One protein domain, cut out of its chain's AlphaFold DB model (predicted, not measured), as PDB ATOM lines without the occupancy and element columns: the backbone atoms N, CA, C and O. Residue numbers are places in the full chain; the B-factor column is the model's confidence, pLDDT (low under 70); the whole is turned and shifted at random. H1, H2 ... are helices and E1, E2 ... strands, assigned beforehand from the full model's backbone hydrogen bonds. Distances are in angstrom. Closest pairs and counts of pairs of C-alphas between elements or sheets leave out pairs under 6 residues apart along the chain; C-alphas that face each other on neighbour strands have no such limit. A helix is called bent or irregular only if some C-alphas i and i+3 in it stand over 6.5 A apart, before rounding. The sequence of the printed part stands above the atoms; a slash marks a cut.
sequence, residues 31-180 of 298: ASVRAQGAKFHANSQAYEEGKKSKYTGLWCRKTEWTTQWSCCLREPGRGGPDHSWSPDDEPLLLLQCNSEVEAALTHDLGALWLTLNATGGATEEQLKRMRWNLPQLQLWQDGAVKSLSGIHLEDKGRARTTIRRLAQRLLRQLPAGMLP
ATOM      1  N   ALA A  31     -39.802  26.269  55.222       43.94
ATOM      2  CA  ALA A  31     -39.938  27.470  54.397       43.94
ATOM      3  C   ALA A  31     -38.600  27.957  53.800       43.94
ATOM      4  O   ALA A  31     -38.554  28.379  52.646       43.94
ATOM      5  N   SER A  32     -37.491  27.852  54.541       41.31
ATOM      6  CA  SER A  32     -36.163  28.263  54.057       41.31
ATOM      7  C   SER A  32     -35.604  27.311  52.987       41.31
ATOM      8  O   SER A  32     -35.071  27.755  51.967       41.31
ATOM      9  N   VAL A  33     -35.806  26.000  53.166       42.75
ATOM     10  CA  VAL A  33     -35.475  24.985  52.152       42.75
ATOM     11  C   VAL A  33     -36.376  25.128  50.925       42.75
ATOM     12  O   VAL A  33     -35.857  25.084  49.813       42.75
ATOM     13  N   ARG A  34     -37.680  25.399  51.104       51.78
ATOM     14  CA  ARG A  34     -38.602  25.753  50.008       51.78
ATOM     15  C   ARG A  34     -38.097  26.958  49.223       51.78
ATOM     16  O   ARG A  34     -38.007  26.891  48.006       51.78
ATOM     17  N   ALA A  35     -37.699  28.031  49.901       49.91
ATOM     18  CA  ALA A  35     -37.242  29.252  49.245       49.91
ATOM     19  C   ALA A  35     -35.905  29.078  48.499       49.91
ATOM     20  O   ALA A  35     -35.712  29.680  47.445       49.91
ATOM     21  N   GLN A  36     -34.969  28.278  49.018       49.72
ATOM     22  CA  GLN A  36     -33.687  28.017  48.347       49.72
ATOM     23  C   GLN A  36     -33.799  26.966  47.238       49.72
ATOM     24  O   GLN A  36     -33.201  27.148  46.178       49.72
ATOM     25  N   GLY A  37     -34.586  25.911  47.469       48.50
ATOM     26  CA  GLY A  37     -34.929  24.903  46.473       48.50
ATOM     27  C   GLY A  37     -35.653  25.544  45.295       48.50
ATOM     28  O   GLY A  37     -35.150  25.478  44.182       48.50
ATOM     29  N   ALA A  38     -36.740  26.280  45.535       49.44
ATOM     30  CA  ALA A  38     -37.492  26.968  44.483       49.44
ATOM     31  C   ALA A  38     -36.623  27.939  43.663       49.44
ATOM     32  O   ALA A  38     -36.773  28.015  42.451       49.44
ATOM     33  N   LYS A  39     -35.653  28.631  44.277       53.53
ATOM     34  CA  LYS A  39     -34.731  29.533  43.555       53.53
ATOM     35  C   LYS A  39     -33.745  28.812  42.633       53.53
ATOM     36  O   LYS A  39     -33.363  29.374  41.612       53.53
ATOM     37  N   PHE A  40     -33.298  27.610  42.990       51.44
ATOM     38  CA  PHE A  40     -32.436  26.800  42.121       51.44
ATOM     39  C   PHE A  40     -33.247  26.018  41.079       51.44
ATOM     40  O   PHE A  40     -32.783  25.842  39.957       51.44
ATOM     41  N   HIS A  41     -34.463  25.608  41.439       52.22
ATOM     42  CA  HIS A  41     -35.339  24.754  40.644       52.22
ATOM     43  C   HIS A  41     -36.258  25.498  39.669       52.22
ATOM     44  O   HIS A  41     -36.660  24.918  38.668       52.22
ATOM     45  N   ALA A  42     -36.523  26.788  39.888       51.72
ATOM     46  CA  ALA A  42     -37.166  27.652  38.894       51.72
ATOM     47  C   ALA A  42     -36.284  27.892  37.653       51.72
ATOM     48  O   ALA A  42     -36.739  28.462  36.665       51.72
ATOM     49  N   ASN A  43     -35.017  27.465  37.690       60.28
ATOM     50  CA  ASN A  43     -34.111  27.553  36.558       60.28
ATOM     51  C   ASN A  43     -34.189  26.269  35.714       60.28
ATOM     52  O   ASN A  43     -33.330  25.392  35.819       60.28
ATOM     53  N   SER A  44     -35.229  26.161  34.880       60.97
ATOM     54  CA  SER A  44     -35.421  25.053  33.928       60.97
ATOM     55  C   SER A  44     -34.196  24.826  33.035       60.97
ATOM     56  O   SER A  44     -33.867  23.691  32.701       60.97
ATOM     57  N   GLN A  45     -33.444  25.882  32.727       67.81
ATOM     58  CA  GLN A  45     -32.197  25.788  31.973       67.81
ATOM     59  C   GLN A  45     -31.127  24.970  32.713       67.81
ATOM     60  O   GLN A  45     -30.434  24.168  32.090       67.81
ATOM     61  N   ALA A  46     -31.010  25.107  34.039       68.00
ATOM     62  CA  ALA A  46     -30.028  24.347  34.814       68.00
ATOM     63  C   ALA A  46     -30.348  22.841  34.864       68.00
ATOM     64  O   ALA A  46     -29.459  21.990  34.979       68.00
ATOM     65  N   TYR A  47     -31.634  22.515  34.768       67.81
ATOM     66  CA  TYR A  47     -32.110  21.149  34.653       67.81
ATOM     67  C   TYR A  47     -31.799  20.542  33.285       67.81
ATOM     68  O   TYR A  47     -31.215  19.463  33.204       67.81
ATOM     69  N   GLU A  48     -32.127  21.257  32.207       68.06
ATOM     70  CA  GLU A  48     -31.847  20.811  30.838       68.06
ATOM     71  C   GLU A  48     -30.340  20.682  30.568       68.06
ATOM     72  O   GLU A  48     -29.897  19.768  29.873       68.06
ATOM     73  N   GLU A  49     -29.515  21.546  31.163       73.56
ATOM     74  CA  GLU A  49     -28.062  21.368  31.161       73.56
ATOM     75  C   GLU A  49     -27.624  20.151  31.982       73.56
ATOM     76  O   GLU A  49     -26.715  19.431  31.569       73.56
ATOM     77  N   GLY A  50     -28.280  19.900  33.117       69.62
ATOM     78  CA  GLY A  50     -28.061  18.723  33.955       69.62
ATOM     79  C   GLY A  50     -28.351  17.409  33.232       69.62
ATOM     80  O   GLY A  50     -27.554  16.486  33.336       69.62
ATOM     81  N   LYS A  51     -29.407  17.338  32.409       70.50
ATOM     82  CA  LYS A  51     -29.730  16.151  31.587       70.50
ATOM     83  C   LYS A  51     -28.626  15.747  30.607       70.50
ATOM     84  O   LYS A  51     -28.594  14.600  30.177       70.50
ATOM     85  N   LYS A  52     -27.729  16.670  30.243       77.94
ATOM     86  CA  LYS A  52     -26.575  16.386  29.367       77.94
ATOM     87  C   LYS A  52     -25.429  15.683  30.105       77.94
ATOM     88  O   LYS A  52     -24.484  15.236  29.463       77.94
ATOM     89  N   SER A  53     -25.493  15.619  31.435       80.25
ATOM     90  CA  SER A  53     -24.586  14.834  32.272       80.25
ATOM     91  C   SER A  53     -24.662  13.357  31.908       80.25
ATOM     92  O   SER A  53     -25.739  12.824  31.646       80.25
ATOM     93  N   LYS A  54     -23.527  12.662  31.988       82.38
ATOM     94  CA  LYS A  54     -23.510  11.191  31.879       82.38
ATOM     95  C   LYS A  54     -24.054  10.487  33.129       82.38
ATOM     96  O   LYS A  54     -24.282   9.281  33.102       82.38
ATOM     97  N   TYR A  55     -24.217  11.228  34.223       81.88
ATOM     98  CA  TYR A  55     -24.709  10.748  35.514       81.88
ATOM     99  C   TYR A  55     -26.136  11.229  35.780       81.88
ATOM    100  O   TYR A  55     -26.499  12.354  35.424       81.88
ATOM    101  N   THR A  56     -26.920  10.387  36.444       77.69
ATOM    102  CA  THR A  56     -28.326  10.620  36.776       77.69
ATOM    103  C   THR A  56     -28.484  11.557  37.981       77.69
ATOM    104  O   THR A  56     -27.571  11.712  38.795       77.69
ATOM    105  N   GLY A  57     -29.644  12.219  38.090       73.81
ATOM    106  CA  GLY A  57     -30.003  13.035  39.262       73.81
ATOM    107  C   GLY A  57     -29.207  14.336  39.451       73.81
ATOM    108  O   GLY A  57     -29.221  14.919  40.543       73.81
ATOM    109  N   LEU A  58     -28.497  14.805  38.417       80.75
ATOM    110  CA  LEU A  58     -27.645  15.996  38.482       80.75
ATOM    111  C   LEU A  58     -28.263  17.217  37.798       80.75
ATOM    112  O   LEU A  58     -28.961  17.120  36.794       80.75
ATOM    113  N   TRP A  59     -27.943  18.385  38.345       79.25
ATOM    114  CA  TRP A  59     -28.312  19.701  37.837       79.25
ATOM    115  C   TRP A  59     -27.040  20.506  37.597       79.25
ATOM    116  O   TRP A  59     -26.130  20.500  38.433       79.25
ATOM    117  N   CYS A  60     -26.974  21.218  36.476       83.56
ATOM    118  CA  CYS A  60     -25.813  22.006  36.091       83.56
ATOM    119  C   CYS A  60     -26.230  23.455  35.909       83.56
ATOM    120  O   CYS A  60     -27.025  23.769  35.037       83.56
ATOM    121  N   ARG A  61     -25.660  24.360  36.699       80.62
ATOM    122  CA  ARG A  61     -25.789  25.794  36.475       80.62
ATOM    123  C   ARG A  61     -24.484  26.317  35.902       80.62
ATOM    124  O   ARG A  61     -23.498  26.458  36.633       80.62
ATOM    125  N   LYS A  62     -24.479  26.645  34.612       75.06
ATOM    126  CA  LYS A  62     -23.396  27.424  34.013       75.06
ATOM    127  C   LYS A  62     -23.609  28.907  34.289       75.06
ATOM    128  O   LYS A  62     -24.677  29.466  34.069       75.06
ATOM    129  N   THR A  63     -22.573  29.535  34.817       73.56
ATOM    130  CA  THR A  63     -22.422  30.991  34.862       73.56
ATOM    131  C   THR A  63     -21.224  31.355  33.996       73.56
ATOM    132  O   THR A  63     -20.393  30.488  33.724       73.56
ATOM    133  N   GLU A  64     -21.098  32.623  33.604       73.00
ATOM    134  CA  GLU A  64     -19.954  33.125  32.819       73.00
ATOM    135  C   GLU A  64     -18.590  32.739  33.421       73.00
ATOM    136  O   GLU A  64     -17.627  32.513  32.696       73.00
ATOM    137  N   TRP A  65     -18.522  32.602  34.749       68.31
ATOM    138  CA  TRP A  65     -17.273  32.420  35.492       68.31
ATOM    139  C   TRP A  65     -17.097  31.016  36.076       68.31
ATOM    140  O   TRP A  65     -15.977  30.602  36.372       68.31
ATOM    141  N   THR A  66     -18.191  30.282  36.304       76.19
ATOM    142  CA  THR A  66     -18.154  28.991  37.009       76.19
ATOM    143  C   THR A  66     -19.246  28.034  36.539       76.19
ATOM    144  O   THR A  66     -20.377  28.434  36.264       76.19
ATOM    145  N   THR A  67     -18.928  26.740  36.498       80.62
ATOM    146  CA  THR A  67     -19.928  25.674  36.385       80.62
ATOM    147  C   THR A  67     -20.197  25.112  37.772       80.62
ATOM    148  O   THR A  67     -19.298  24.559  38.406       80.62
ATOM    149  N   GLN A  68     -21.429  25.262  38.249       83.69
ATOM    150  CA  GLN A  68     -21.854  24.745  39.542       83.69
ATOM    151  C   GLN A  68     -22.760  23.534  39.339       83.69
ATOM    152  O   GLN A  68     -23.788  23.621  38.670       83.69
ATOM    153  N   TRP A  69     -22.396  22.416  39.955       84.88
ATOM    154  CA  TRP A  69     -23.180  21.189  39.917       84.88
ATOM    155  C   TRP A  69     -23.990  21.046  41.198       84.88
ATOM    156  O   TRP A  69     -23.541  21.441  42.273       84.88
ATOM    157  N   SER A  70     -25.191  20.495  41.107       79.75
ATOM    158  CA  SER A  70     -26.014  20.175  42.272       79.75
ATOM    159  C   SER A  70     -26.636  18.797  42.110       79.75
ATOM    160  O   SER A  70     -27.012  18.421  41.006       79.75
ATOM    161  N   CYS A  71     -26.751  18.056  43.207       77.06
ATOM    162  CA  CYS A  71     -27.531  16.825  43.247       77.06
ATOM    163  C   CYS A  71     -28.716  16.994  44.199       77.06
ATOM    164  O   CYS A  71     -28.570  17.552  45.298       77.06
ATOM    165  N   CYS A  72     -29.873  16.495  43.771       71.12
ATOM    166  CA  CYS A  72     -31.110  16.516  44.540       71.12
ATOM    167  C   CYS A  72     -31.497  15.093  44.903       71.12
ATOM    168  O   CYS A  72     -31.509  14.222  44.041       71.12
ATOM    169  N   LEU A  73     -31.814  14.869  46.173       69.81
ATOM    170  CA  LEU A  73     -32.131  13.541  46.687       69.81
ATOM    171  C   LEU A  73     -33.562  13.504  47.216       69.81
ATOM    172  O   LEU A  73     -33.994  14.437  47.902       69.81
ATOM    173  N   ARG A  74     -34.274  12.421  46.898       66.50
ATOM    174  CA  ARG A  74     -35.677  12.168  47.257       66.50
ATOM    175  C   ARG A  74     -35.789  11.039  48.269       66.50
ATOM    176  O   ARG A  74     -34.906  10.194  48.344       66.50
ATOM    177  N   GLU A  75     -36.892  11.004  49.008       61.34
ATOM    178  CA  GLU A  75     -37.225   9.822  49.804       61.34
ATOM    179  C   GLU A  75     -37.398   8.593  48.892       61.34
ATOM    180  O   GLU A  75     -38.065   8.698  47.856       61.34
ATOM    181  N   PRO A  76     -36.828   7.431  49.257       55.09
ATOM    182  CA  PRO A  76     -37.039   6.190  48.521       55.09
ATOM    183  C   PRO A  76     -38.540   5.876  48.398       55.09
ATOM    184  O   PRO A  76     -39.263   5.906  49.391       55.09
ATOM    185  N   GLY A  77     -39.021   5.590  47.183       53.31
ATOM    186  CA  GLY A  77     -40.413   5.186  46.927       53.31
ATOM    187  C   GLY A  77     -41.420   6.315  46.641       53.31
ATOM    188  O   GLY A  77     -42.551   6.015  46.264       53.31
ATOM    189  N   ARG A  78     -41.038   7.598  46.747       50.72
ATOM    190  CA  ARG A  78     -41.873   8.745  46.325       50.72
ATOM    191  C   ARG A  78     -41.370   9.343  45.000       50.72
ATOM    192  O   ARG A  78     -40.613  10.312  44.995       50.72
ATOM    193  N   GLY A  79     -41.816   8.786  43.872       44.81
ATOM    194  CA  GLY A  79     -41.708   9.418  42.545       44.81
ATOM    195  C   GLY A  79     -40.956   8.599  41.491       44.81
ATOM    196  O   GLY A  79     -40.044   7.850  41.823       44.81
ATOM    197  N   GLY A  80     -41.405   8.739  40.235       38.47
ATOM    198  CA  GLY A  80     -40.962   8.001  39.045       38.47
ATOM    199  C   GLY A  80     -39.515   8.276  38.599       38.47
ATOM    200  O   GLY A  80     -38.722   8.763  39.400       38.47
ATOM    201  N   PRO A  81     -39.147   7.927  37.346       38.56
ATOM    202  CA  PRO A  81     -37.753   7.808  36.906       38.56
ATOM    203  C   PRO A  81     -36.904   9.030  37.287       38.56
ATOM    204  O   PRO A  81     -37.383  10.159  37.201       38.56
ATOM    205  N   ASP A  82     -35.633   8.790  37.645       51.03
ATOM    206  CA  ASP A  82     -34.623   9.725  38.201       51.03
ATOM    207  C   ASP A  82     -34.408  11.059  37.430       51.03
ATOM    208  O   ASP A  82     -33.586  11.897  37.809       51.03
ATOM    209  N   HIS A  83     -35.142  11.267  36.336       40.22
ATOM    210  CA  HIS A  83     -35.067  12.359  35.368       40.22
ATOM    211  C   HIS A  83     -36.397  13.100  35.175       40.22
ATOM    212  O   HIS A  83     -36.631  13.679  34.113       40.22
ATOM    213  N   SER A  84     -37.303  13.077  36.146       43.91
ATOM    214  CA  SER A  84     -38.488  13.937  36.126       43.91
ATOM    215  C   SER A  84     -38.753  14.458  37.526       43.91
ATOM    216  O   SER A  84     -39.552  13.897  38.274       43.91
ATOM    217  N   TRP A  85     -38.037  15.520  37.903       48.84
ATOM    218  CA  TRP A  85     -38.402  16.252  39.104       48.84
ATOM    219  C   TRP A  85     -39.548  17.216  38.795       48.84
ATOM    220  O   TRP A  85     -39.380  18.109  37.966       48.84
ATOM    221  N   SER A  86     -40.699  17.025  39.447       48.03
ATOM    222  CA  SER A  86     -41.763  18.031  39.472       48.03
ATOM    223  C   SER A  86     -41.434  19.108  40.519       48.03
ATOM    224  O   SER A  86     -41.011  18.734  41.617       48.03
ATOM    225  N   PRO A  87     -41.673  20.406  40.232       48.72
ATOM    226  CA  PRO A  87     -41.698  21.511  41.202       48.72
ATOM    227  C   PRO A  87     -42.384  21.212  42.533       48.72
ATOM    228  O   PRO A  87     -42.019  21.784  43.562       48.72
ATOM    229  N   ASP A  88     -43.350  20.300  42.491       48.41
ATOM    230  CA  ASP A  88     -44.217  19.948  43.606       48.41
ATOM    231  C   ASP A  88     -43.630  18.854  44.521       48.41
ATOM    232  O   ASP A  88     -44.104  18.665  45.643       48.41
ATOM    233  N   ASP A  89     -42.565  18.161  44.097       50.81
ATOM    234  CA  ASP A  89     -41.922  17.095  44.872       50.81
ATOM    235  C   ASP A  89     -40.808  17.661  45.780       50.81
ATOM    236  O   ASP A  89     -39.731  18.041  45.314       50.81
ATOM    237  N   GLU A  90     -41.021  17.694  47.102       49.66
ATOM    238  CA  GLU A  90     -40.063  18.273  48.065       49.66
ATOM    239  C   GLU A  90     -38.711  17.499  48.081       49.66
ATOM    240  O   GLU A  90     -38.669  16.338  48.498       49.66
ATOM    241  N   PRO A  91     -37.563  18.104  47.688       55.88
ATOM    242  CA  PRO A  91     -36.267  17.431  47.780       55.88
ATOM    243  C   PRO A  91     -35.822  17.329  49.245       55.88
ATOM    244  O   PRO A  91     -35.767  18.329  49.971       55.88
ATOM    245  N   LEU A  92     -35.435  16.131  49.693       59.78
ATOM    246  CA  LEU A  92     -35.001  15.921  51.075       59.78
ATOM    247  C   LEU A  92     -33.637  16.581  51.337       59.78
ATOM    248  O   LEU A  92     -33.410  17.161  52.408       59.78
ATOM    249  N   LEU A  93     -32.735  16.530  50.348       62.28
ATOM    250  CA  LEU A  93     -31.396  17.117  50.396       62.28
ATOM    251  C   LEU A  93     -31.005  17.747  49.050       62.28
ATOM    252  O   LEU A  93     -31.211  17.158  47.993       62.28
ATOM    253  N   LEU A  94     -30.366  18.918  49.127       70.12
ATOM    254  CA  LEU A  94     -29.701  19.597  48.014       70.12
ATOM    255  C   LEU A  94     -28.234  19.809  48.393       70.12
ATOM    256  O   LEU A  94     -27.939  20.405  49.437       70.12
ATOM    257  N   LEU A  95     -27.315  19.324  47.558       73.88
ATOM    258  CA  LEU A  95     -25.875  19.463  47.768       73.88
ATOM    259  C   LEU A  95     -25.218  20.068  46.527       73.88
ATOM    260  O   LEU A  95     -25.273  19.506  45.439       73.88
ATOM    261  N   GLN A  96     -24.582  21.222  46.722       80.50
ATOM    262  CA  GLN A  96     -23.826  21.931  45.690       80.50
ATOM    263  C   GLN A  96     -22.367  21.470  45.671       80.50
ATOM    264  O   GLN A  96     -21.728  21.368  46.726       80.50
ATOM    265  N   CYS A  97     -21.860  21.252  44.464       82.62
ATOM    266  CA  CYS A  97     -20.561  20.680  44.144       82.62
ATOM    267  C   CYS A  97     -19.889  21.490  43.027       82.62
ATOM    268  O   CYS A  97     -20.554  22.141  42.219       82.62
ATOM    269  N   ASN A  98     -18.559  21.436  42.954       81.00
ATOM    270  CA  ASN A  98     -17.800  22.202  41.952       81.00
ATOM    271  C   ASN A  98     -17.426  21.365  40.723       81.00
ATOM    272  O   ASN A  98     -16.714  21.836  39.840       81.00
ATOM    273  N   SER A  99     -17.865  20.108  40.678       83.81
ATOM    274  CA  SER A  99     -17.609  19.208  39.561       83.81
ATOM    275  C   SER A  99     -18.722  18.193  39.413       83.81
ATOM    276  O   SER A  99     -19.331  17.793  40.407       83.81
ATOM    277  N   GLU A 100     -18.903  17.739  38.183       86.56
ATOM    278  CA  GLU A 100     -19.869  16.715  37.811       86.56
ATOM    279  C   GLU A 100     -19.625  15.405  38.576       86.56
ATOM    280  O   GLU A 100     -20.546  14.840  39.151       86.56
ATOM    281  N   VAL A 101     -18.364  14.967  38.684       86.69
ATOM    282  CA  VAL A 101     -17.998  13.723  39.388       86.69
ATOM    283  C   VAL A 101     -18.195  13.827  40.901       86.69
ATOM    284  O   VAL A 101     -18.663  12.878  41.525       86.69
ATOM    285  N   GLU A 102     -17.892  14.979  41.510       86.38
ATOM    286  CA  GLU A 102     -18.236  15.234  42.918       86.38
ATOM    287  C   GLU A 102     -19.745  15.193  43.133       86.38
ATOM    288  O   GLU A 102     -20.190  14.607  44.117       86.38
ATOM    289  N   ALA A 103     -20.526  15.771  42.221       86.25
ATOM    290  CA  ALA A 103     -21.977  15.745  42.312       86.25
ATOM    291  C   ALA A 103     -22.531  14.322  42.154       86.25
ATOM    292  O   ALA A 103     -23.365  13.925  42.961       86.25
ATOM    293  N   ALA A 104     -22.010  13.534  41.209       87.12
ATOM    294  CA  ALA A 104     -22.362  12.127  41.013       87.12
ATOM    295  C   ALA A 104     -22.064  11.275  42.258       87.12
ATOM    296  O   ALA A 104     -22.936  10.570  42.756       87.12
ATOM    297  N   LEU A 105     -20.860  11.406  42.824       87.81
ATOM    298  CA  LEU A 105     -20.482  10.710  44.056       87.81
ATOM    299  C   LEU A 105     -21.350  11.135  45.247       87.81
ATOM    300  O   LEU A 105     -21.720  10.324  46.090       87.81
ATOM    301  N   THR A 106     -21.645  12.428  45.343       86.44
ATOM    302  CA  THR A 106     -22.459  12.984  46.427       86.44
ATOM    303  C   THR A 106     -23.912  12.524  46.317       86.44
ATOM    304  O   THR A 106     -24.525  12.221  47.341       86.44
ATOM    305  N   HIS A 107     -24.435  12.427  45.092       85.12
ATOM    306  CA  HIS A 107     -25.736  11.843  44.802       85.12
ATOM    307  C   HIS A 107     -25.780  10.387  45.270       85.12
ATOM    308  O   HIS A 107     -26.609  10.031  46.099       85.12
ATOM    309  N   ASP A 108     -24.825   9.573  44.827       85.19
ATOM    310  CA  ASP A 108     -24.728   8.158  45.180       85.19
ATOM    311  C   ASP A 108     -24.640   7.925  46.698       85.19
ATOM    312  O   ASP A 108     -25.384   7.120  47.256       85.19
ATOM    313  N   LEU A 109     -23.779   8.667  47.403       85.25
ATOM    314  CA  LEU A 109     -23.650   8.562  48.862       85.25
ATOM    315  C   LEU A 109     -24.917   9.003  49.597       85.25
ATOM    316  O   LEU A 109     -25.254   8.450  50.644       85.25
ATOM    317  N   GLY A 110     -25.597  10.022  49.083       79.94
ATOM    318  CA  GLY A 110     -26.841  10.482  49.667       79.94
ATOM    319  C   GLY A 110     -28.001   9.523  49.412       79.94
ATOM    320  O   GLY A 110     -28.776   9.282  50.331       79.94
ATOM    321  N   ALA A 111     -28.071   8.919  48.226       80.19
ATOM    322  CA  ALA A 111     -29.013   7.851  47.910       80.19
ATOM    323  C   ALA A 111     -28.764   6.622  48.798       80.19
ATOM    324  O   ALA A 111     -29.688   6.150  49.447       80.19
ATOM    325  N   LEU A 112     -27.507   6.183  48.937       80.25
ATOM    326  CA  LEU A 112     -27.117   5.108  49.856       80.25
ATOM    327  C   LEU A 112     -27.562   5.393  51.294       80.25
ATOM    328  O   LEU A 112     -28.144   4.532  51.949       80.25
ATOM    329  N   TRP A 113     -27.311   6.607  51.788       79.44
ATOM    330  CA  TRP A 113     -27.729   7.002  53.130       79.44
ATOM    331  C   TRP A 113     -29.252   6.949  53.308       79.44
ATOM    332  O   TRP A 113     -29.726   6.454  54.330       79.44
ATOM    333  N   LEU A 114     -30.014   7.428  52.324       76.06
ATOM    334  CA  LEU A 114     -31.477   7.411  52.363       76.06
ATOM    335  C   LEU A 114     -32.035   5.999  52.363       76.06
ATOM    336  O   LEU A 114     -32.920   5.696  53.155       76.06
ATOM    337  N   THR A 115     -31.477   5.131  51.526       77.56
ATOM    338  CA  THR A 115     -31.872   3.728  51.453       77.56
ATOM    339  C   THR A 115     -31.576   2.996  52.767       77.56
ATOM    340  O   THR A 115     -32.412   2.236  53.245       77.56
ATOM    341  N   LEU A 116     -30.435   3.271  53.412       75.69
ATOM    342  CA  LEU A 116     -30.091   2.690  54.720       75.69
ATOM    343  C   LEU A 116     -31.028   3.131  55.854       75.69
ATOM    344  O   LEU A 116     -31.212   2.380  56.807       75.69
ATOM    345  N   ASN A 117     -31.591   4.340  55.772       70.81
ATOM    346  CA  ASN A 117     -32.453   4.916  56.811       70.81
ATOM    347  C   ASN A 117     -33.951   4.853  56.472       70.81
ATOM    348  O   ASN A 117     -34.768   5.395  57.219       70.81
ATOM    349  N   ALA A 118     -34.326   4.221  55.359       71.25
ATOM    350  CA  ALA A 118     -35.721   3.986  55.017       71.25
ATOM    351  C   ALA A 118     -36.367   3.003  56.006       71.25
ATOM    352  O   ALA A 118     -35.699   2.151  56.596       71.25
ATOM    353  N   THR A 119     -37.684   3.102  56.180       66.94
ATOM    354  CA  THR A 119     -38.451   2.192  57.038       66.94
ATOM    355  C   THR A 119     -38.299   0.752  56.531       66.94
ATOM    356  O   THR A 119     -38.703   0.452  55.413       66.94
ATOM    357  N   GLY A 120     -37.698  -0.125  57.342       68.06
ATOM    358  CA  GLY A 120     -37.350  -1.504  56.963       68.06
ATOM    359  C   GLY A 120     -35.873  -1.724  56.608       68.06
ATOM    360  O   GLY A 120     -35.444  -2.872  56.517       68.06
ATOM    361  N   GLY A 121     -35.084  -0.650  56.485       66.38
ATOM    362  CA  GLY A 121     -33.684  -0.705  56.066       66.38
ATOM    363  C   GLY A 121     -33.508  -1.270  54.653       66.38
ATOM    364  O   GLY A 121     -34.475  -1.604  53.970       66.38
ATOM    365  N   ALA A 122     -32.258  -1.395  54.213       72.25
ATOM    366  CA  ALA A 122     -31.932  -2.153  53.012       72.25
ATOM    367  C   ALA A 122     -30.956  -3.276  53.315       72.25
ATOM    368  O   ALA A 122     -30.010  -3.100  54.088       72.25
ATOM    369  N   THR A 123     -31.189  -4.420  52.675       75.94
ATOM    370  CA  THR A 123     -30.262  -5.550  52.747       75.94
ATOM    371  C   THR A 123     -29.032  -5.281  51.885       75.94
ATOM    372  O   THR A 123     -29.057  -4.479  50.946       75.94
ATOM    373  N   GLU A 124     -27.931  -5.968  52.181       76.56
ATOM    374  CA  GLU A 124     -26.691  -5.834  51.416       76.56
ATOM    375  C   GLU A 124     -26.896  -6.211  49.936       76.56
ATOM    376  O   GLU A 124     -26.372  -5.553  49.036       76.56
ATOM    377  N   GLU A 125     -27.735  -7.212  49.654       78.56
ATOM    378  CA  GLU A 125     -28.092  -7.623  48.293       78.56
ATOM    379  C   GLU A 125     -28.873  -6.540  47.543       78.56
ATOM    380  O   GLU A 125     -28.675  -6.366  46.338       78.56
ATOM    381  N   GLN A 126     -29.744  -5.793  48.230       78.50
ATOM    382  CA  GLN A 126     -30.473  -4.676  47.624       78.50
ATOM    383  C   GLN A 126     -29.511  -3.549  47.237       78.50
ATOM    384  O   GLN A 126     -29.580  -3.050  46.115       78.50
ATOM    385  N   LEU A 127     -28.558  -3.210  48.110       78.12
ATOM    386  CA  LEU A 127     -27.542  -2.187  47.834       78.12
ATOM    387  C   LEU A 127     -26.603  -2.582  46.683       78.12
ATOM    388  O   LEU A 127     -26.229  -1.735  45.866       78.12
ATOM    389  N   LYS A 128     -26.262  -3.871  46.569       77.00
ATOM    390  CA  LYS A 128     -25.455  -4.407  45.457       77.00
ATOM    391  C   LYS A 128     -26.168  -4.314  44.107       77.00
ATOM    392  O   LYS A 128     -25.509  -4.112  43.090       77.00
ATOM    393  N   ARG A 129     -27.500  -4.431  44.088       78.75
ATOM    394  CA  ARG A 129     -28.325  -4.353  42.866       78.75
ATOM    395  C   ARG A 129     -28.630  -2.923  42.418       78.75
ATOM    396  O   ARG A 129     -29.055  -2.732  41.280       78.75
ATOM    397  N   MET A 130     -28.432  -1.922  43.277       78.19
ATOM    398  CA  MET A 130     -28.652  -0.522  42.909       78.19
ATOM    399  C   MET A 130     -27.677  -0.071  41.813       78.19
ATOM    400  O   MET A 130     -26.483  -0.383  41.833       78.19
ATOM    401  N   ARG A 131     -28.192   0.708  40.858       80.88
ATOM    402  CA  ARG A 131     -27.400   1.308  39.783       80.88
ATOM    403  C   ARG A 131     -26.783   2.623  40.264       80.88
ATOM    404  O   ARG A 131     -27.433   3.662  40.237       80.88
ATOM    405  N   TRP A 132     -25.529   2.565  40.691       84.44
ATOM    406  CA  TRP A 132     -24.756   3.736  41.116       84.44
ATOM    407  C   TRP A 132     -24.227   4.531  39.914       84.44
ATOM    408  O   TRP A 132     -23.907   3.946  38.876       84.44
ATOM    409  N   ASN A 133     -24.100   5.855  40.047       83.69
ATOM    410  CA  ASN A 133     -23.501   6.707  39.016       83.69
ATOM    411  C   ASN A 133     -22.020   6.396  38.794       83.69
ATOM    412  O   ASN A 133     -21.533   6.443  37.663       83.69
ATOM    413  N   LEU A 134     -21.292   6.096  39.870       82.31
ATOM    414  CA  LEU A 134     -19.889   5.707  39.806       82.31
ATOM    415  C   LEU A 134     -19.746   4.203  40.077       82.31
ATOM    416  O   LEU A 134     -20.036   3.764  41.191       82.31
ATOM    417  N   PRO A 135     -19.217   3.406  39.124       74.25
ATOM    418  CA  PRO A 135     -18.933   1.984  39.346       74.25
ATOM    419  C   PRO A 135     -18.024   1.750  40.557       74.25
ATOM    420  O   PRO A 135     -18.164   0.772  41.280       74.25
ATOM    421  N   GLN A 136     -17.119   2.696  40.827       70.06
ATOM    422  CA  GLN A 136     -16.205   2.664  41.970       70.06
ATOM    423  C   GLN A 136     -16.940   2.715  43.310       70.06
ATOM    424  O   GLN A 136     -16.400   2.249  44.308       70.06
ATOM    425  N   LEU A 137     -18.175   3.225  43.347       68.62
ATOM    426  CA  LEU A 137     -18.971   3.207  44.564       68.62
ATOM    427  C   LEU A 137     -19.322   1.780  44.991       68.62
ATOM    428  O   LEU A 137     -19.384   1.545  46.193       68.62
ATOM    429  N   GLN A 138     -19.462   0.821  44.061       66.31
ATOM    430  CA  GLN A 138     -19.654  -0.597  44.405       66.31
ATOM    431  C   GLN A 138     -18.502  -1.124  45.270       66.31
ATOM    432  O   GLN A 138     -18.736  -1.805  46.260       66.31
ATOM    433  N   LEU A 139     -17.264  -0.721  44.964       61.09
ATOM    434  CA  LEU A 139     -16.070  -1.081  45.739       61.09
ATOM    435  C   LEU A 139     -16.002  -0.382  47.103       61.09
ATOM    436  O   LEU A 139     -15.213  -0.764  47.965       61.09
ATOM    437  N   TRP A 140     -16.785   0.677  47.297       67.06
ATOM    438  CA  TRP A 140     -16.763   1.503  48.502       67.06
ATOM    439  C   TRP A 140     -17.976   1.289  49.404       67.06
ATOM    440  O   TRP A 140     -18.045   1.937  50.452       67.06
ATOM    441  N   GLN A 141     -18.891   0.384  49.032       69.31
ATOM    442  CA  GLN A 141     -20.120   0.099  49.771       69.31
ATOM    443  C   GLN A 141     -19.817  -0.254  51.229       69.31
ATOM    444  O   GLN A 141     -20.244   0.486  52.104       69.31
ATOM    445  N   ASP A 142     -18.987  -1.253  51.521       69.56
ATOM    446  CA  ASP A 142     -18.778  -1.724  52.903       69.56
ATOM    447  C   ASP A 142     -18.257  -0.627  53.854       69.56
ATOM    448  O   ASP A 142     -18.743  -0.440  54.976       69.56
ATOM    449  N   GLY A 143     -17.285   0.167  53.394       71.69
ATOM    450  CA  GLY A 143     -16.704   1.261  54.179       71.69
ATOM    451  C   GLY A 143     -17.607   2.496  54.288       71.69
ATOM    452  O   GLY A 143     -17.605   3.189  55.318       71.69
ATOM    453  N   ALA A 144     -18.374   2.793  53.235       73.62
ATOM    454  CA  ALA A 144     -19.325   3.901  53.209       73.62
ATOM    455  C   ALA A 144     -20.582   3.580  54.025       73.62
ATOM    456  O   ALA A 144     -20.991   4.416  54.829       73.62
ATOM    457  N   VAL A 145     -21.124   2.366  53.901       74.56
ATOM    458  CA  VAL A 145     -22.303   1.865  54.622       74.56
ATOM    459  C   VAL A 145     -22.105   2.025  56.121       74.56
ATOM    460  O   VAL A 145     -22.898   2.709  56.760       74.56
ATOM    461  N   LYS A 146     -20.993   1.526  56.679       77.25
ATOM    462  CA  LYS A 146     -20.697   1.674  58.116       77.25
ATOM    463  C   LYS A 146     -20.605   3.137  58.568       77.25
ATOM    464  O   LYS A 146     -20.944   3.464  59.701       77.25
ATOM    465  N   SER A 147     -20.104   4.019  57.703       77.12
ATOM    466  CA  SER A 147     -19.957   5.445  58.022       77.12
ATOM    467  C   SER A 147     -21.285   6.208  57.930       77.12
ATOM    468  O   SER A 147     -21.442   7.226  58.604       77.12
ATOM    469  N   LEU A 148     -22.212   5.751  57.082       76.56
ATOM    470  CA  LEU A 148     -23.492   6.405  56.808       76.56
ATOM    471  C   LEU A 148     -24.652   5.832  57.638       76.56
ATOM    472  O   LEU A 148     -25.575   6.579  57.953       76.56
ATOM    473  N   SER A 149     -24.600   4.562  58.046       71.88
ATOM    474  CA  SER A 149     -25.660   3.905  58.830       71.88
ATOM    475  C   SER A 149     -25.895   4.540  60.205       71.88
ATOM    476  O   SER A 149     -26.993   4.464  60.737       71.88
ATOM    477  N   GLY A 150     -24.888   5.212  60.775       70.19
ATOM    478  CA  GLY A 150     -24.986   5.908  62.066       70.19
ATOM    479  C   GLY A 150     -25.443   7.371  61.991       70.19
ATOM    480  O   GLY A 150     -25.272   8.111  62.961       70.19
ATOM    481  N   ILE A 151     -25.931   7.844  60.842       70.25
ATOM    482  CA  ILE A 151     -26.363   9.236  60.661       70.25
ATOM    483  C   ILE A 151     -27.884   9.323  60.802       70.25
ATOM    484  O   ILE A 151     -28.608   8.853  59.930       70.25
ATOM    485  N   HIS A 152     -28.353  10.011  61.844       63.50
ATOM    486  CA  HIS A 152     -29.779  10.245  62.085       63.50
ATOM    487  C   HIS A 152     -30.395  11.251  61.098       63.50
ATOM    488  O   HIS A 152     -29.803  12.294  60.803       63.50
ATOM    489  N   LEU A 153     -31.616  10.954  60.638       58.56
ATOM    490  CA  LEU A 153     -32.416  11.783  59.722       58.56
ATOM    491  C   LEU A 153     -32.874  13.119  60.335       58.56
ATOM    492  O   LEU A 153     -33.159  14.066  59.601       58.56
ATOM    493  N   GLU A 154     -32.918  13.202  61.666       64.25
ATOM    494  CA  GLU A 154     -33.385  14.376  62.414       64.25
ATOM    495  C   GLU A 154     -32.497  15.611  62.191       64.25
ATOM    496  O   GLU A 154     -32.992  16.737  62.143       64.25
ATOM    497  N   ASP A 155     -31.190  15.413  61.968       70.81
ATOM    498  CA  ASP A 155     -30.229  16.490  61.710       70.81
ATOM    499  C   ASP A 155     -29.691  16.436  60.271       70.81
ATOM    500  O   ASP A 155     -28.603  15.922  59.970       70.81
ATOM    501  N   LYS A 156     -30.449  17.053  59.357       63.78
ATOM    502  CA  LYS A 156     -30.062  17.205  57.944       63.78
ATOM    503  C   LYS A 156     -28.730  17.947  57.777       63.78
ATOM    504  O   LYS A 156     -28.008  17.688  56.813       63.78
ATOM    505  N   GLY A 157     -28.374  18.865  58.679       69.50
ATOM    506  CA  GLY A 157     -27.107  19.601  58.622       69.50
ATOM    507  C   GLY A 157     -25.912  18.680  58.855       69.50
ATOM    508  O   GLY A 157     -24.928  18.710  58.099       69.50
ATOM    509  N   ARG A 158     -26.027  17.796  59.848       78.12
ATOM    510  CA  ARG A 158     -25.043  16.751  60.136       78.12
ATOM    511  C   ARG A 158     -24.973  15.710  59.027       78.12
ATOM    512  O   ARG A 158     -23.858  15.351  58.636       78.12
ATOM    513  N   ALA A 159     -26.108  15.300  58.461       72.75
ATOM    514  CA  ALA A 159     -26.139  14.397  57.310       72.75
ATOM    515  C   ALA A 159     -25.407  15.000  56.099       72.75
ATOM    516  O   ALA A 159     -24.442  14.416  55.606       72.75
ATOM    517  N   ARG A 160     -25.751  16.236  55.698       77.06
ATOM    518  CA  ARG A 160     -25.076  16.968  54.603       77.06
ATOM    519  C   ARG A 160     -23.577  17.106  54.839       77.06
ATOM    520  O   ARG A 160     -22.778  16.889  53.932       77.06
ATOM    521  N   THR A 161     -23.188  17.467  56.060       82.94
ATOM    522  CA  THR A 161     -21.777  17.632  56.428       82.94
ATOM    523  C   THR A 161     -21.022  16.312  56.339       82.94
ATOM    524  O   THR A 161     -19.892  16.284  55.852       82.94
ATOM    525  N   THR A 162     -21.636  15.218  56.786       82.75
ATOM    526  CA  THR A 162     -21.007  13.895  56.786       82.75
ATOM    527  C   THR A 162     -20.882  13.347  55.372       82.75
ATOM    528  O   THR A 162     -19.778  12.964  54.987       82.75
ATOM    529  N   ILE A 163     -21.947  13.428  54.567       82.88
ATOM    530  CA  ILE A 163     -21.925  13.057  53.146       82.88
ATOM    531  C   ILE A 163     -20.852  13.865  52.413       82.88
ATOM    532  O   ILE A 163     -19.998  13.284  51.752       82.88
ATOM    533  N   ARG A 164     -20.802  15.192  52.598       84.12
ATOM    534  CA  ARG A 164     -19.784  16.045  51.960       84.12
ATOM    535  C   ARG A 164     -18.362  15.670  52.381       84.12
ATOM    536  O   ARG A 164     -17.474  15.601  51.537       84.12
ATOM    537  N   ARG A 165     -18.117  15.426  53.673       84.69
ATOM    538  CA  ARG A 165     -16.791  15.006  54.165       84.69
ATOM    539  C   ARG A 165     -16.386  13.649  53.596       84.69
ATOM    540  O   ARG A 165     -15.224  13.468  53.236       84.69
ATOM    541  N   LEU A 166     -17.329  12.712  53.522       84.94
ATOM    542  CA  LEU A 166     -17.097  11.383  52.977       84.94
ATOM    543  C   LEU A 166     -16.831  11.446  51.471       84.94
ATOM    544  O   LEU A 166     -15.823  10.901  51.030       84.94
ATOM    545  N   ALA A 167     -17.642  12.196  50.719       85.38
ATOM    546  CA  ALA A 167     -17.432  12.469  49.302       85.38
ATOM    547  C   ALA A 167     -16.039  13.062  49.073       85.38
ATOM    548  O   ALA A 167     -15.252  12.500  48.327       85.38
ATOM    549  N   GLN A 168     -15.653  14.110  49.806       84.31
ATOM    550  CA  GLN A 168     -14.315  14.708  49.700       84.31
ATOM    551  C   GLN A 168     -13.171  13.735  50.010       84.31
ATOM    552  O   GLN A 168     -12.079  13.876  49.455       84.31
ATOM    553  N   ARG A 169     -13.388  12.776  50.916       84.75
ATOM    554  CA  ARG A 169     -12.407  11.731  51.229       84.75
ATOM    555  C   ARG A 169     -12.289  10.731  50.082       84.75
ATOM    556  O   ARG A 169     -11.172  10.443  49.670       84.75
ATOM    557  N   LEU A 170     -13.418  10.234  49.582       83.81
ATOM    558  CA  LEU A 170     -13.479   9.234  48.513       83.81
ATOM    559  C   LEU A 170     -13.064   9.813  47.153       83.81
ATOM    560  O   LEU A 170     -12.378   9.147  46.391       83.81
ATOM    561  N   LEU A 171     -13.345  11.095  46.898       84.50
ATOM    562  CA  LEU A 171     -12.876  11.820  45.714       84.50
ATOM    563  C   LEU A 171     -11.359  11.730  45.525       84.50
ATOM    564  O   LEU A 171     -10.875  11.682  44.402       84.50
ATOM    565  N   ARG A 172     -10.600  11.711  46.624       81.94
ATOM    566  CA  ARG A 172      -9.130  11.620  46.605       81.94
ATOM    567  C   ARG A 172      -8.623  10.227  46.242       81.94
ATOM    568  O   ARG A 172      -7.446  10.077  45.947       81.94
ATOM    569  N   GLN A 173      -9.491   9.226  46.338       81.69
ATOM    570  CA  GLN A 173      -9.198   7.824  46.062       81.69
ATOM    571  C   GLN A 173      -9.678   7.408  44.666       81.69
ATOM    572  O   GLN A 173      -9.463   6.267  44.267       81.69
ATOM    573  N   LEU A 174     -10.323   8.316  43.921       79.94
ATOM    574  CA  LEU A 174     -10.708   8.069  42.536       79.94
ATOM    575  C   LEU A 174      -9.465   7.874  41.650       79.94
ATOM    576  O   LEU A 174      -8.453   8.551  41.859       79.94
ATOM    577  N   PRO A 175      -9.550   7.009  40.620       77.69
ATOM    578  CA  PRO A 175      -8.514   6.883  39.603       77.69
ATOM    579  C   PRO A 175      -8.166   8.225  38.947       77.69
ATOM    580  O   PRO A 175      -9.019   9.105  38.769       77.69
ATOM    581  N   ALA A 176      -6.903   8.368  38.538       75.75
ATOM    582  CA  ALA A 176      -6.448   9.534  37.790       75.75
ATOM    583  C   ALA A 176      -7.258   9.699  36.489       75.75
ATOM    584  O   ALA A 176      -7.585   8.723  35.821       75.75
ATOM    585  N   GLY A 177      -7.593  10.943  36.135       75.38
ATOM    586  CA  GLY A 177      -8.349  11.270  34.918       75.38
ATOM    587  C   GLY A 177      -9.868  11.367  35.091       75.38
ATOM    588  O   GLY A 177     -10.531  11.907  34.213       75.38
ATOM    589  N   MET A 178     -10.431  10.939  36.228       79.81
ATOM    590  CA  MET A 178     -11.867  11.129  36.487       79.81
ATOM    591  C   MET A 178     -12.226  12.568  36.864       79.81
ATOM    592  O   MET A 178     -13.306  13.046  36.527       79.81
ATOM    593  N   LEU A 179     -11.335  13.267  37.567       77.94
ATOM    594  CA  LEU A 179     -11.569  14.647  37.984       77.94
ATOM    595  C   LEU A 179     -11.023  15.643  36.958       77.94
ATOM    596  O   LEU A 179      -9.929  15.426  36.430       77.94
ATOM    597  N   PRO A 180     -11.708  16.782  36.742       77.44
ATOM    598  CA  PRO A 180     -11.169  17.880  35.952       77.44
ATOM    599  C   PRO A 180      -9.761  18.288  36.434       77.44
ATOM    600  O   PRO A 180      -9.546  18.397  37.650       77.44
TER     601      PRO A 180
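What this domain is: This is residues 31 to 180 of the 298 residues of an uncharacterized protein of Monoraphidium neglectum (UniProt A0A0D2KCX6). The long helix H3 runs through the middle, with a three-stranded sheet, E1 to E3, along one side and helices H5 and H6 packed crosswise on it. H2 sits beside edge strand E1, H1 is over the sheet face away from H3, and H4 lies at the end far from the sheet. The printed part has 150 residues with six named helices and three named strands, in the order H1 H2 E1 E2 E3 H3 H4 H5 H6; of the 87 residues in named elements helices hold 70 and strands 17, the class mostly helix, and the sheet, E1 - E2 - E3, is antiparallel. It is compact, with a radius of gyration of the C-alphas of 14.9 A and spans of 40 by 38 by 27 A.

Where its parts are: H1, residues 31 to 41, begins at C-alpha 31 (-39.938, 27.470, 54.397). H2 is 44 to 50, E1 58 to 62, E2 67 to 73 (20.1 A), E3 93 to 97. H3 is 100 to 116 (24.2 A), H4 124 to 129, H5 136 to 148, and H6, 156 to 171 (21.8 A), ends at C-alpha 171 (-12.876, 11.820, 45.714). H5 is irregular: C-alphas 139 and 142 are 7.7 A apart.

How they stand to each other: E1, E2 and E3 form a meander, each strand the antiparallel neighbour of the one before; N 59 and O 70 are 2.8 A apart, N 71 and O 95 3.0 A. H3 runs along the strands, at a height over the sheet of 8.4 A; H1 is on the opposite face. H2 stands at the sheet's level, its closest C-alphas to E1 being Gly 50 and Trp 59, 4.0 A. H3 and H6 touch, closest C-alphas Thr 106 and Ala 167, 5.8 A, at a steep tilt of 53 degrees, opposite ways. H3 and H5 touch, closest C-alphas Trp 113 and Leu 148, 5.6 A. H4 is close to but not clearly touching H3, closest C-alphas Leu 112 and Leu 127, 7.6 A. Every O i to N i+4 pair is within hydrogen-bond range in H1, H2, H3, H4 and H6, and 6 of 9 in H5.

The domain as a whole: The C-alphas farthest apart, Glu 64 and Gly 120, are 45.7 A apart. The printed part has no cut; the link E2 to E3, residues 74 to 92, is long. Mean pLDDT of the printed part is 70.9, with low confidence in residues 31 to 48 and 73 to 93, among others.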